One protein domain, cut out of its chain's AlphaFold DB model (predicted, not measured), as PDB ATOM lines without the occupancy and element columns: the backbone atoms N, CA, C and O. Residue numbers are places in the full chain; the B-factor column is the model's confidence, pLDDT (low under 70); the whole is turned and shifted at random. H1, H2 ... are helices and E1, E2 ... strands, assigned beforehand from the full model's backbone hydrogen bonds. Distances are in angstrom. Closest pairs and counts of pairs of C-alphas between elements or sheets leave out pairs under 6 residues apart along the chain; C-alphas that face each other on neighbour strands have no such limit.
ATOM      1  N   ILE A  60     110.007 262.310 364.344       75.31
ATOM      2  CA  ILE A  60     108.829 262.581 363.513       75.31
ATOM      3  C   ILE A  60     109.059 261.990 362.131       75.31
ATOM      4  O   ILE A  60     109.988 262.387 361.425       75.31
ATOM      5  N   TYR A  61     108.189 261.065 361.746       77.44
ATOM      6  CA  TYR A  61     108.182 260.419 360.445       77.44
ATOM      7  C   TYR A  61     107.148 261.053 359.522       77.44
ATOM      8  O   TYR A  61     106.073 261.483 359.947       77.44
ATOM      9  N   TYR A  62     107.487 261.074 358.238       80.38
ATOM     10  CA  TYR A  62     106.593 261.453 357.158       80.38
ATOM     11  C   TYR A  62     106.288 260.209 356.332       80.38
ATOM     12  O   TYR A  62     107.198 259.612 355.757       80.38
ATOM     13  N   LEU A  63     105.029 259.789 356.331       82.12
ATOM     14  CA  LEU A  63     104.604 258.495 355.812       82.12
ATOM     15  C   LEU A  63     103.609 258.674 354.672       82.12
ATOM     16  O   LEU A  63     102.844 259.636 354.618       82.12
ATOM     17  N   THR A  64     103.616 257.732 353.743       83.12
ATOM     18  CA  THR A  64     102.619 257.618 352.679       83.12
ATOM     19  C   THR A  64     102.464 256.139 352.376       83.12
ATOM     20  O   THR A  64     103.463 255.459 352.150       83.12
ATOM     21  N   LEU A  65     101.232 255.642 352.386       81.50
ATOM     22  CA  LEU A  65     100.915 254.296 351.932       81.50
ATOM     23  C   LEU A  65     100.676 254.343 350.423       81.50
ATOM     24  O   LEU A  65     100.079 255.288 349.915       81.50
ATOM     25  N   SER A  66     101.169 253.353 349.690       77.94
ATOM     26  CA  SER A  66     100.873 253.191 348.266       77.94
ATOM     27  C   SER A  66     100.396 251.767 348.034       77.94
ATOM     28  O   SER A  66     101.027 250.836 348.522       77.94
ATOM     29  N   ILE A  67      99.295 251.619 347.307       76.50
ATOM     30  CA  ILE A  67      98.749 250.339 346.862       76.50
ATOM     31  C   ILE A  67      98.979 250.260 345.358       76.50
ATOM     32  O   ILE A  67      98.708 251.230 344.642       76.50
ATOM     33  N   ILE A  68      99.509 249.130 344.899       77.88
ATOM     34  CA  ILE A  68      99.717 248.827 343.484       77.88
ATOM     35  C   ILE A  68      98.756 247.698 343.131       77.88
ATOM     36  O   ILE A  68      98.740 246.683 343.819       77.88
ATOM     37  N   TYR A  69      97.939 247.898 342.102       72.81
ATOM     38  CA  TYR A  69      97.041 246.867 341.587       72.81
ATOM     39  C   TYR A  69      97.782 246.025 340.549       72.81
ATOM     40  O   TYR A  69      98.311 246.575 339.586       72.81
ATOM     41  N   ASP A  70      97.815 244.705 340.732       71.69
ATOM     42  CA  ASP A  70      98.573 243.804 339.849       71.69
ATOM     43  C   ASP A  70      98.004 243.739 338.421       71.69
ATOM     44  O   ASP A  70      98.751 243.541 337.465       71.69
ATOM     45  N   GLU A  71      96.690 243.934 338.256       76.44
ATOM     46  CA  GLU A  71      96.010 243.813 336.958       76.44
ATOM     47  C   GLU A  71      96.451 244.884 335.948       76.44
ATOM     48  O   GLU A  71      96.675 244.583 334.776       76.44
ATOM     49  N   ASP A  72      96.575 246.137 336.394       83.25
ATOM     50  CA  ASP A  72      96.838 247.300 335.537       83.25
ATOM     51  C   ASP A  72      98.074 248.112 335.965       83.25
ATOM     52  O   ASP A  72      98.379 249.146 335.366       83.25
ATOM     53  N   ASN A  73      98.813 247.650 336.982       81.06
ATOM     54  CA  ASN A  73      99.925 248.359 337.627       81.06
ATOM     55  C   ASN A  73      99.556 249.767 338.123       81.06
ATOM     56  O   ASN A  73     100.426 250.631 338.297       81.06
ATOM     57  N   LYS A  74      98.269 250.038 338.356       83.00
ATOM     58  CA  LYS A  74      97.828 251.338 338.848       83.00
ATOM     59  C   LYS A  74      98.300 251.532 340.276       83.00
ATOM     60  O   LYS A  74      98.130 250.671 341.134       83.00
ATOM     61  N   VAL A  75      98.843 252.715 340.550       83.06
ATOM     62  CA  VAL A  75      99.301 253.097 341.887       83.06
ATOM     63  C   VAL A  75      98.329 254.094 342.495       83.06
ATOM     64  O   VAL A  75      98.132 255.187 341.962       83.06
ATOM     65  N   VAL A  76      97.760 253.748 343.644       81.69
ATOM     66  CA  VAL A  76      96.963 254.662 344.470       81.69
ATOM     67  C   VAL A  76      97.745 254.971 345.736       81.69
ATOM     68  O   VAL A  76      98.217 254.068 346.420       81.69
ATOM     69  N   LYS A  77      97.906 256.259 346.046       85.62
ATOM     70  CA  LYS A  77      98.646 256.718 347.225       85.62
ATOM     71  C   LYS A  77      97.689 257.313 348.242       85.62
ATOM     72  O   LYS A  77      96.765 258.030 347.869       85.62
ATOM     73  N   SER A  78      97.934 257.034 349.516       82.62
ATOM     74  CA  SER A  78      97.252 257.715 350.606       82.62
ATOM     75  C   SER A  78      97.652 259.186 350.653       82.62
ATOM     76  O   SER A  78      98.681 259.601 350.110       82.62
ATOM     77  N   GLU A  79      96.885 259.964 351.409       86.06
ATOM     78  CA  GLU A  79      97.380 261.236 351.911       86.06
ATOM     79  C   GLU A  79      98.653 261.036 352.740       86.06
ATOM     80  O   GLU A  79      98.955 259.948 353.252       86.06
ATOM     81  N   LYS A  80      99.428 262.109 352.854       88.31
ATOM     82  CA  LYS A  80     100.685 262.105 353.592       88.31
ATOM     83  C   LYS A  80     100.384 262.200 355.084       88.31
ATOM     84  O   LYS A  80      99.491 262.940 355.490       88.31
ATOM     85  N   TYR A  81     101.141 261.484 355.906       86.56
ATOM     86  CA  TYR A  81     100.909 261.405 357.344       86.56
ATOM     87  C   TYR A  81     102.150 261.832 358.134       86.56
ATOM     88  O   TYR A  81     103.248 261.321 357.913       86.56
ATOM     89  N   LEU A  82     101.980 262.767 359.067       85.75
ATOM     90  CA  LEU A  82     102.993 263.204 360.027       85.75
ATOM     91  C   LEU A  82     102.815 262.444 361.344       85.75
ATOM     92  O   LEU A  82     101.951 262.779 362.167       85.75
ATOM     93  N   TRP A  83     103.662 261.439 361.564       82.81
ATOM     94  CA  TRP A  83     103.634 260.614 362.768       82.81
ATOM     95  C   TRP A  83     104.793 260.952 363.698       82.81
ATOM     96  O   TRP A  83     105.952 260.685 363.389       82.81
ATOM     97  N   ALA A  84     104.485 261.517 364.863       78.19
ATOM     98  CA  ALA A  84     105.447 261.644 365.947       78.19
ATOM     99  C   ALA A  84     105.482 260.343 366.769       78.19
ATOM    100  O   ALA A  84     104.463 259.956 367.344       78.19
ATOM    101  N   VAL A  85     106.635 259.676 366.811       72.62
ATOM    102  CA  VAL A  85     106.859 258.474 367.623       72.62
ATOM    103  C   VAL A  85     107.479 258.911 368.951       72.62
ATOM    104  O   VAL A  85     108.574 259.492 368.927       72.62
ATOM    105  N   PRO A  86     106.795 258.683 370.089       61.25
ATOM    106  CA  PRO A  86     107.290 259.104 371.390       61.25
ATOM    107  C   PRO A  86     108.640 258.454 371.676       61.25
ATOM    108  O   PRO A  86     108.889 257.301 371.316       61.25
ATOM    109  N   SER A  87     109.513 259.206 372.338       57.16
ATOM    110  CA  SER A  87     110.709 258.609 372.909       57.16
ATOM    111  C   SER A  87     110.345 257.795 374.151       57.16
ATOM    112  O   SER A  87     109.398 258.125 374.858       57.16
ATOM    113  N   ILE A  88     111.133 256.759 374.443       52.84
ATOM    114  CA  ILE A  88     110.960 255.874 375.607       52.84
ATOM    115  C   ILE A  88     111.118 256.650 376.933       52.84
ATOM    116  O   ILE A  88     110.646 256.191 377.967       52.84
ATOM    117  N   SER A  89     111.733 257.843 376.921       46.97
ATOM    118  CA  SER A  89     111.651 258.775 378.052       46.97
ATOM    119  C   SER A  89     110.797 259.994 377.710       46.97
ATOM    120  O   SER A  89     111.164 260.810 376.859       46.97
ATOM    121  N   GLU A  90     109.666 260.109 378.401       39.81
ATOM    122  CA  GLU A  90     108.801 261.282 378.419       39.81
ATOM    123  C   GLU A  90     109.524 262.438 379.120       39.81
ATOM    124  O   GLU A  90     109.497 262.566 380.338       39.81
ATOM    125  N   TYR A  91     110.192 263.296 378.353       43.81
ATOM    126  CA  TYR A  91     110.640 264.593 378.857       43.81
ATOM    127  C   TYR A  91     109.904 265.697 378.107       43.81
ATOM    128  O   TYR A  91     110.400 266.266 377.134       43.81
ATOM    129  N   ALA A  92     108.692 265.995 378.571       42.94
ATOM    130  CA  ALA A  92     108.072 267.289 378.345       42.94
ATOM    131  C   ALA A  92     108.626 268.247 379.414       42.94
ATOM    132  O   ALA A  92     108.425 268.023 380.602       42.94
ATOM    133  N   ALA A  93     109.358 269.274 378.975       36.94
ATOM    134  CA  ALA A  93     109.956 270.338 379.793       36.94
ATOM    135  C   ALA A  93     111.069 269.899 380.774       36.94
ATOM    136  O   ALA A  93     110.857 269.731 381.971       36.94
ATOM    137  N   CYS A  94     112.308 269.785 380.282       37.38
ATOM    138  CA  CYS A  94     113.495 269.812 381.142       37.38
ATOM    139  C   CYS A  94     114.155 271.190 381.123       37.38
ATOM    140  O   CYS A  94     114.256 271.817 380.069       37.38
ATOM    141  N   TYR A  95     114.620 271.597 382.308       39.81
ATOM    142  CA  TYR A  95     115.427 272.779 382.612       39.81
ATOM    143  C   TYR A  95     116.276 273.251 381.422       39.81
ATOM    144  O   TYR A  95     117.156 272.538 380.928       39.81
ATOM    145  N   ILE A  96     115.975 274.457 380.942       48.53
ATOM    146  CA  ILE A  96     116.532 274.990 379.707       48.53
ATOM    147  C   ILE A  96     117.800 275.798 380.033       48.53
ATOM    148  O   ILE A  96     117.728 276.958 380.417       48.53
ATOM    149  N   SER A  97     118.984 275.194 379.882       48.62
ATOM    150  CA  SER A  97     120.250 275.944 379.786       48.62
ATOM    151  C   SER A  97     120.350 276.674 378.432       48.62
ATOM    152  O   SER A  97     119.615 276.339 377.505       48.62
ATOM    153  N   HIS A  98     121.271 277.629 378.251       52.72
ATOM    154  CA  HIS A  98     121.420 278.362 376.974       52.72
ATOM    155  C   HIS A  98     121.542 277.444 375.736       52.72
ATOM    156  O   HIS A  98     120.909 277.699 374.713       52.72
ATOM    157  N   THR A  99     122.268 276.325 375.836       52.97
ATOM    158  CA  THR A  99     122.340 275.308 374.768       52.97
ATOM    159  C   THR A  99     120.988 274.623 374.522       52.97
ATOM    160  O   THR A  99     120.633 274.333 373.381       52.97
ATOM    161  N   SER A 100     120.194 274.403 375.572       69.12
ATOM    162  CA  SER A 100     118.829 273.876 375.467       69.12
ATOM    163  C   SER A 100     117.869 274.886 374.814       69.12
ATOM    164  O   SER A 100     117.025 274.477 374.020       69.12
ATOM    165  N   MET A 101     118.034 276.201 375.039       76.56
ATOM    166  CA  MET A 101     117.194 277.249 374.422       76.56
ATOM    167  C   MET A 101     117.359 277.292 372.900       76.56
ATOM    168  O   MET A 101     116.373 277.321 372.162       76.56
ATOM    169  N   GLU A 102     118.600 277.266 372.406       77.56
ATOM    170  CA  GLU A 102     118.873 277.259 370.964       77.56
ATOM    171  C   GLU A 102     118.310 276.006 370.285       77.56
ATOM    172  O   GLU A 102     117.701 276.089 369.211       77.56
ATOM    173  N   ILE A 103     118.459 274.846 370.933       78.81
ATOM    174  CA  ILE A 103     117.892 273.579 370.465       78.81
ATOM    175  C   ILE A 103     116.359 273.649 370.461       78.81
ATOM    176  O   ILE A 103     115.746 273.311 369.446       78.81
ATOM    177  N   ALA A 104     115.734 274.136 371.536       80.88
ATOM    178  CA  ALA A 104     114.286 274.304 371.636       80.88
ATOM    179  C   ALA A 104     113.756 275.231 370.536       80.88
ATOM    180  O   ALA A 104     112.830 274.867 369.809       80.88
ATOM    181  N   LYS A 105     114.406 276.377 370.309       84.88
ATOM    182  CA  LYS A 105     114.065 277.305 369.226       84.88
ATOM    183  C   LYS A 105     114.197 276.656 367.847       84.88
ATOM    184  O   LYS A 105     113.292 276.780 367.018       84.88
ATOM    185  N   LYS A 106     115.295 275.940 367.586       84.94
ATOM    186  CA  LYS A 106     115.516 275.224 366.317       84.94
ATOM    187  C   LYS A 106     114.442 274.160 366.081       84.94
ATOM    188  O   LYS A 106     113.933 274.046 364.964       84.94
ATOM    189  N   ASN A 107     114.087 273.401 367.113       83.75
ATOM    190  CA  ASN A 107     113.050 272.375 367.042       83.75
ATOM    191  C   ASN A 107     111.672 272.994 366.815       83.75
ATOM    192  O   ASN A 107     110.965 272.567 365.905       83.75
ATOM    193  N   TYR A 108     111.329 274.048 367.553       86.69
ATOM    194  CA  TYR A 108     110.078 274.781 367.387       86.69
ATOM    195  C   TYR A 108     109.887 275.286 365.953       86.69
ATOM    196  O   TYR A 108     108.854 275.031 365.337       86.69
ATOM    197  N   LEU A 109     110.902 275.935 365.371       88.44
ATOM    198  CA  LEU A 109     110.830 276.426 363.991       88.44
ATOM    199  C   LEU A 109     110.639 275.287 362.978       88.44
ATOM    200  O   LEU A 109     109.871 275.430 362.023       88.44
ATOM    201  N   LYS A 110     111.288 274.135 363.197       87.69
ATOM    202  CA  LYS A 110     111.068 272.935 362.375       87.69
ATOM    203  C   LYS A 110     109.640 272.407 362.514       87.69
ATOM    204  O   LYS A 110     109.016 272.130 361.495       87.69
ATOM    205  N   LEU A 111     109.111 272.314 363.734       88.00
ATOM    206  CA  LEU A 111     107.738 271.872 363.998       88.00
ATOM    207  C   LEU A 111     106.712 272.802 363.342       88.00
ATOM    208  O   LEU A 111     105.803 272.324 362.672       88.00
ATOM    209  N   LYS A 112     106.893 274.125 363.444       92.19
ATOM    210  CA  LYS A 112     106.039 275.110 362.758       92.19
ATOM    211  C   LYS A 112     106.075 274.947 361.246       92.19
ATOM    212  O   LYS A 112     105.026 274.979 360.613       92.19
ATOM    213  N   LYS A 113     107.262 274.724 360.670       90.88
ATOM    214  CA  LYS A 113     107.398 274.439 359.237       90.88
ATOM    215  C   LYS A 113     106.645 273.159 358.852       90.88
ATOM    216  O   LYS A 113     105.892 273.182 357.887       90.88
ATOM    217  N   MET A 114     106.812 272.080 359.618       88.69
ATOM    218  CA  MET A 114     106.117 270.804 359.391       88.69
ATOM    219  C   MET A 114     104.600 270.920 359.558       88.69
ATOM    220  O   MET A 114     103.854 270.263 358.843       88.69
ATOM    221  N   ASN A 115     104.124 271.784 360.455       92.44
ATOM    222  CA  ASN A 115     102.695 272.015 360.646       92.44
ATOM    223  C   ASN A 115     102.011 272.583 359.392       92.44
ATOM    224  O   ASN A 115     100.827 272.347 359.179       92.44
ATOM    225  N   ASN A 116     102.760 273.286 358.543       92.25
ATOM    226  CA  ASN A 116     102.251 273.817 357.281       92.25
ATOM    227  C   ASN A 116     102.288 272.786 356.143       92.25
ATOM    228  O   ASN A 116     101.901 273.106 355.023       92.25
ATOM    229  N   TYR A 117     102.780 271.568 356.390       89.94
ATOM    230  CA  TYR A 117     102.740 270.519 355.381       89.94
ATOM    231  C   TYR A 117     101.300 270.061 355.161       89.94
ATOM    232  O   TYR A 117     100.533 269.871 356.115       89.94
ATOM    233  N   ASP A 118     100.981 269.847 353.887       90.75
ATOM    234  CA  ASP A 118      99.771 269.172 353.441       90.75
ATOM    235  C   ASP A 118      99.881 267.680 353.784       90.75
ATOM    236  O   ASP A 118     100.455 266.871 353.049       90.75
ATOM    237  N   ALA A 119      99.512 267.378 355.024       89.44
ATOM    238  CA  ALA A 119      99.586 266.068 355.640       89.44
ATOM    239  C   ALA A 119      98.626 265.995 356.829       89.44
ATOM    240  O   ALA A 119      98.509 266.954 357.611       89.44
ATOM    241  N   ILE A 120      98.017 264.826 357.007       89.00
ATOM    242  CA  ILE A 120      97.293 264.456 358.219       89.00
ATOM    243  C   ILE A 120      98.306 264.393 359.363       89.00
ATOM    244  O   ILE A 120      99.391 263.828 359.231       89.00
ATOM    245  N   LYS A 121      97.972 264.997 360.501       89.00
ATOM    246  CA  LYS A 121      98.874 265.124 361.649       89.00
ATOM    247  C   LYS A 121      98.399 264.206 362.765       89.00
ATOM    248  O   LYS A 121      97.234 264.250 363.146       89.00
ATOM    249  N   SER A 122      99.304 263.391 363.301       86.19
ATOM    250  CA  SER A 122      99.014 262.575 364.484       86.19
ATOM    251  C   SER A 122      98.695 263.445 365.707       86.19
ATOM    252  O   SER A 122      99.277 264.516 365.891       86.19
ATOM    253  N   ASN A 123      97.829 262.952 366.598       86.62
ATOM    254  CA  ASN A 123      97.507 263.638 367.857       86.62
ATOM    255  C   ASN A 123      98.761 263.927 368.695       86.62
ATOM    256  O   ASN A 123      98.858 264.977 369.327       86.62
ATOM    257  N   HIS A 124      99.749 263.029 368.656       81.25
ATOM    258  CA  HIS A 124     101.013 263.223 369.358       81.25
ATOM    259  C   HIS A 124     101.826 264.390 368.774       81.25
ATOM    260  O   HIS A 124     102.310 265.229 369.530       81.25
ATOM    261  N   PHE A 125     101.902 264.523 367.441       85.44
ATOM    262  CA  PHE A 125     102.526 265.690 366.801       85.44
ATOM    263  C   PHE A 125     101.841 266.997 367.227       85.44
ATOM    264  O   PHE A 125     102.515 267.960 367.594       85.44
ATOM    265  N   ILE A 126     100.502 267.014 367.219       89.19
ATOM    266  CA  ILE A 126      99.706 268.180 367.629       89.19
ATOM    267  C   ILE A 126      99.989 268.537 369.096       89.19
ATOM    268  O   ILE A 126     100.206 269.705 369.410       89.19
ATOM    269  N   SER A 127     100.037 267.541 369.982       84.56
ATOM    270  CA  SER A 127     100.336 267.726 371.407       84.56
ATOM    271  C   SER A 127     101.730 268.318 371.642       84.56
ATOM    272  O   SER A 127     101.860 269.267 372.414       84.56
ATOM    273  N   ILE A 128     102.752 267.838 370.925       84.19
ATOM    274  CA  ILE A 128     104.111 268.391 371.007       84.19
ATOM    275  C   ILE A 128     104.120 269.853 370.568       84.19
ATOM    276  O   ILE A 128     104.653 270.704 371.276       84.19
ATOM    277  N   LEU A 129     103.517 270.164 369.417       88.06
ATOM    278  CA  LEU A 129     103.474 271.539 368.927       88.06
ATOM    279  C   LEU A 129     102.746 272.463 369.911       88.06
ATOM    280  O   LEU A 129     103.224 273.567 370.164       88.06
ATOM    281  N   LYS A 130     101.635 272.002 370.495       88.44
ATOM    282  CA  LYS A 130     100.896 272.741 371.522       88.44
ATOM    283  C   LYS A 130     101.772 273.042 372.741       88.44
ATOM    284  O   LYS A 130     101.836 274.192 373.155       88.44
ATOM    285  N   SER A 131     102.510 272.051 373.243       84.50
ATOM    286  CA  SER A 131     103.448 272.247 374.356       84.50
ATOM    287  C   SER A 131     104.523 273.292 374.030       84.50
ATOM    288  O   SER A 131     104.798 274.172 374.843       84.50
ATOM    289  N   TYR A 132     105.087 273.275 372.818       87.25
ATOM    290  CA  TYR A 132     106.033 274.315 372.398       87.25
ATOM    291  C   TYR A 132     105.387 275.704 372.295       87.25
ATOM    292  O   TYR A 132     106.029 276.686 372.652       87.25
ATOM    293  N   GLU A 133     104.149 275.810 371.806       89.62
ATOM    294  CA  GLU A 133     103.426 277.087 371.711       89.62
ATOM    295  C   GLU A 133     103.116 277.690 373.087       89.62
ATOM    296  O   GLU A 133     103.220 278.906 373.246       89.62
ATOM    297  N   GLU A 134     102.777 276.851 374.069       88.94
ATOM    298  CA  GLU A 134     102.500 277.255 375.454       88.94
ATOM    299  C   GLU A 134     103.756 277.770 376.170       88.94
ATOM    300  O   GLU A 134     103.669 278.737 376.921       88.94
ATOM    301  N   ASN A 135     104.926 277.186 375.889       85.75
ATOM    302  CA  ASN A 135     106.183 277.495 376.586       85.75
ATOM    303  C   ASN A 135     107.154 278.356 375.753       85.75
ATOM    304  O   ASN A 135     108.331 278.492 376.085       85.75
ATOM    305  N   LYS A 136     106.706 278.934 374.630       87.44
ATOM    306  CA  LYS A 136     107.600 279.627 373.681       87.44
ATOM    307  C   LYS A 136     108.293 280.868 374.232       87.44
ATOM    308  O   LYS A 136     109.346 281.245 373.719       87.44
ATOM    309  N   SER A 137     107.723 281.506 375.254       86.56
ATOM    310  CA  SER A 137     108.359 282.623 375.965       86.56
ATOM    311  C   SER A 137     109.739 282.245 376.490       86.56
ATOM    312  O   SER A 137     110.669 283.042 376.394       86.56
ATOM    313  N   ASP A 138     109.889 281.004 376.943       83.25
ATOM    314  CA  ASP A 138     111.037 280.551 377.725       83.25
ATOM    315  C   ASP A 138     112.286 280.330 376.866       83.25
ATOM    316  O   ASP A 138     113.376 280.150 377.392       83.25
ATOM    317  N   PHE A 139     112.149 280.329 375.537       83.69
ATOM    318  CA  PHE A 139     113.263 280.102 374.609       83.69
ATOM    319  C   PHE A 139     113.257 281.019 373.374       83.69
ATOM    320  O   PHE A 139     114.171 280.945 372.546       83.69
ATOM    321  N   LEU A 140     112.242 281.878 373.202       82.88
ATOM    322  CA  LEU A 140     112.208 282.871 372.119       82.88
ATOM    323  C   LEU A 140     112.637 284.275 372.550       82.88
ATOM    324  O   LEU A 140     113.016 285.061 371.677       82.88
ATOM    325  N   ILE A 141     112.599 284.599 373.845       73.38
ATOM    326  CA  ILE A 141     113.012 285.915 374.342       73.38
ATOM    327  C   ILE A 141     114.546 285.997 374.333       73.38
ATOM    328  O   ILE A 141     115.232 285.117 374.845       73.38
TER     329      ILE A 141
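Overview. This is residues 60 to 141 of the 143 residues of an uncharacterized protein of Ruminococcus sp. AF16-40 (UniProt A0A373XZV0). A long, narrow two-stranded ribbon, with E1 and E2 running out and E3 and E4 coming back, leads away from a small, loosely built body of helices, in which H1 and H2 stand aslant to each other and short H3 packs on H1 near its first residues. The start of H2 packs on E4 at the near end of the ribbon, residues 69 to 74 stick out as its free tip, and a long loop, residues 86 to 97, joins E4 to H1. The printed part has 82 residues with four named strands and then three named helices, in the order E1 E2 E3 E4 H1 H2 H3. Its two antiparallel sheets have the orders E1 - E4 and E2 - E3, and the class is mixed, helices and strands. The whole is loose, a rod with a radius of gyration of the C-alphas of 17.1 A and spans of 59 by 26 by 19 A.

Along the chain. E4, residues 81 to 85, is 12.2 A long, and E1, residues 60 to 63, is 9.7 A long and begins at C-alpha 60 at (108.829, 262.581, 363.513). E2, residues 66 to 68, and E3, residues 75 to 77, are short strands. H1, residues 98 to 115, is 25.6 A long and begins at C-alpha 98 at (121.420, 278.362, 376.974). H2, residues 123 to 134, is 16.4 A long. H3, residues 137 to 140, ends at C-alpha 140 at (112.208, 282.871, 372.119).

Arrangement. E1 and E4 are antiparallel at 146 degrees, with N 61 and O 83 2.8 A apart, within hydrogen-bond range. E1 runs on into E2 at 24 degrees across a break of 2 residues. E2 and E3 form a hairpin, antiparallel at 162 degrees, with N 67 and O 76 2.8 A apart, within hydrogen-bond range. Both are apart from H1, H2 and H3. Residues 81 to 82 of E4 pair with residues 120 to 121, parallel. The closest C-alphas of E4 and H2 are those of Ala 84 and Phe 125, 5.1 A apart. H1, with residues 108 to 112 alone, touches H2, opposite ways at a steep tilt of 51 degrees; the closest C-alphas, of Tyr 108 and Tyr 132, are 6.5 A apart. H1, with residues 101 to 105 alone, touches H3, closest at the C-alphas of Met 101 and Phe 139, 4.9 A apart. H2 and H3 meet only through their link. Every O i to N i+4 pair is within hydrogen-bond range in H1 and H2; H3 is too short for such a pair.

Size, cuts and confidence. The two C-alphas farthest apart, those of Glu 71 and Ile 141, are 58.8 A apart. The printed part has no cut. The link from E4 to H1, 12 residues, is long. The mean pLDDT of the printed part is 77.5, and residues 86 to 100 are under 70.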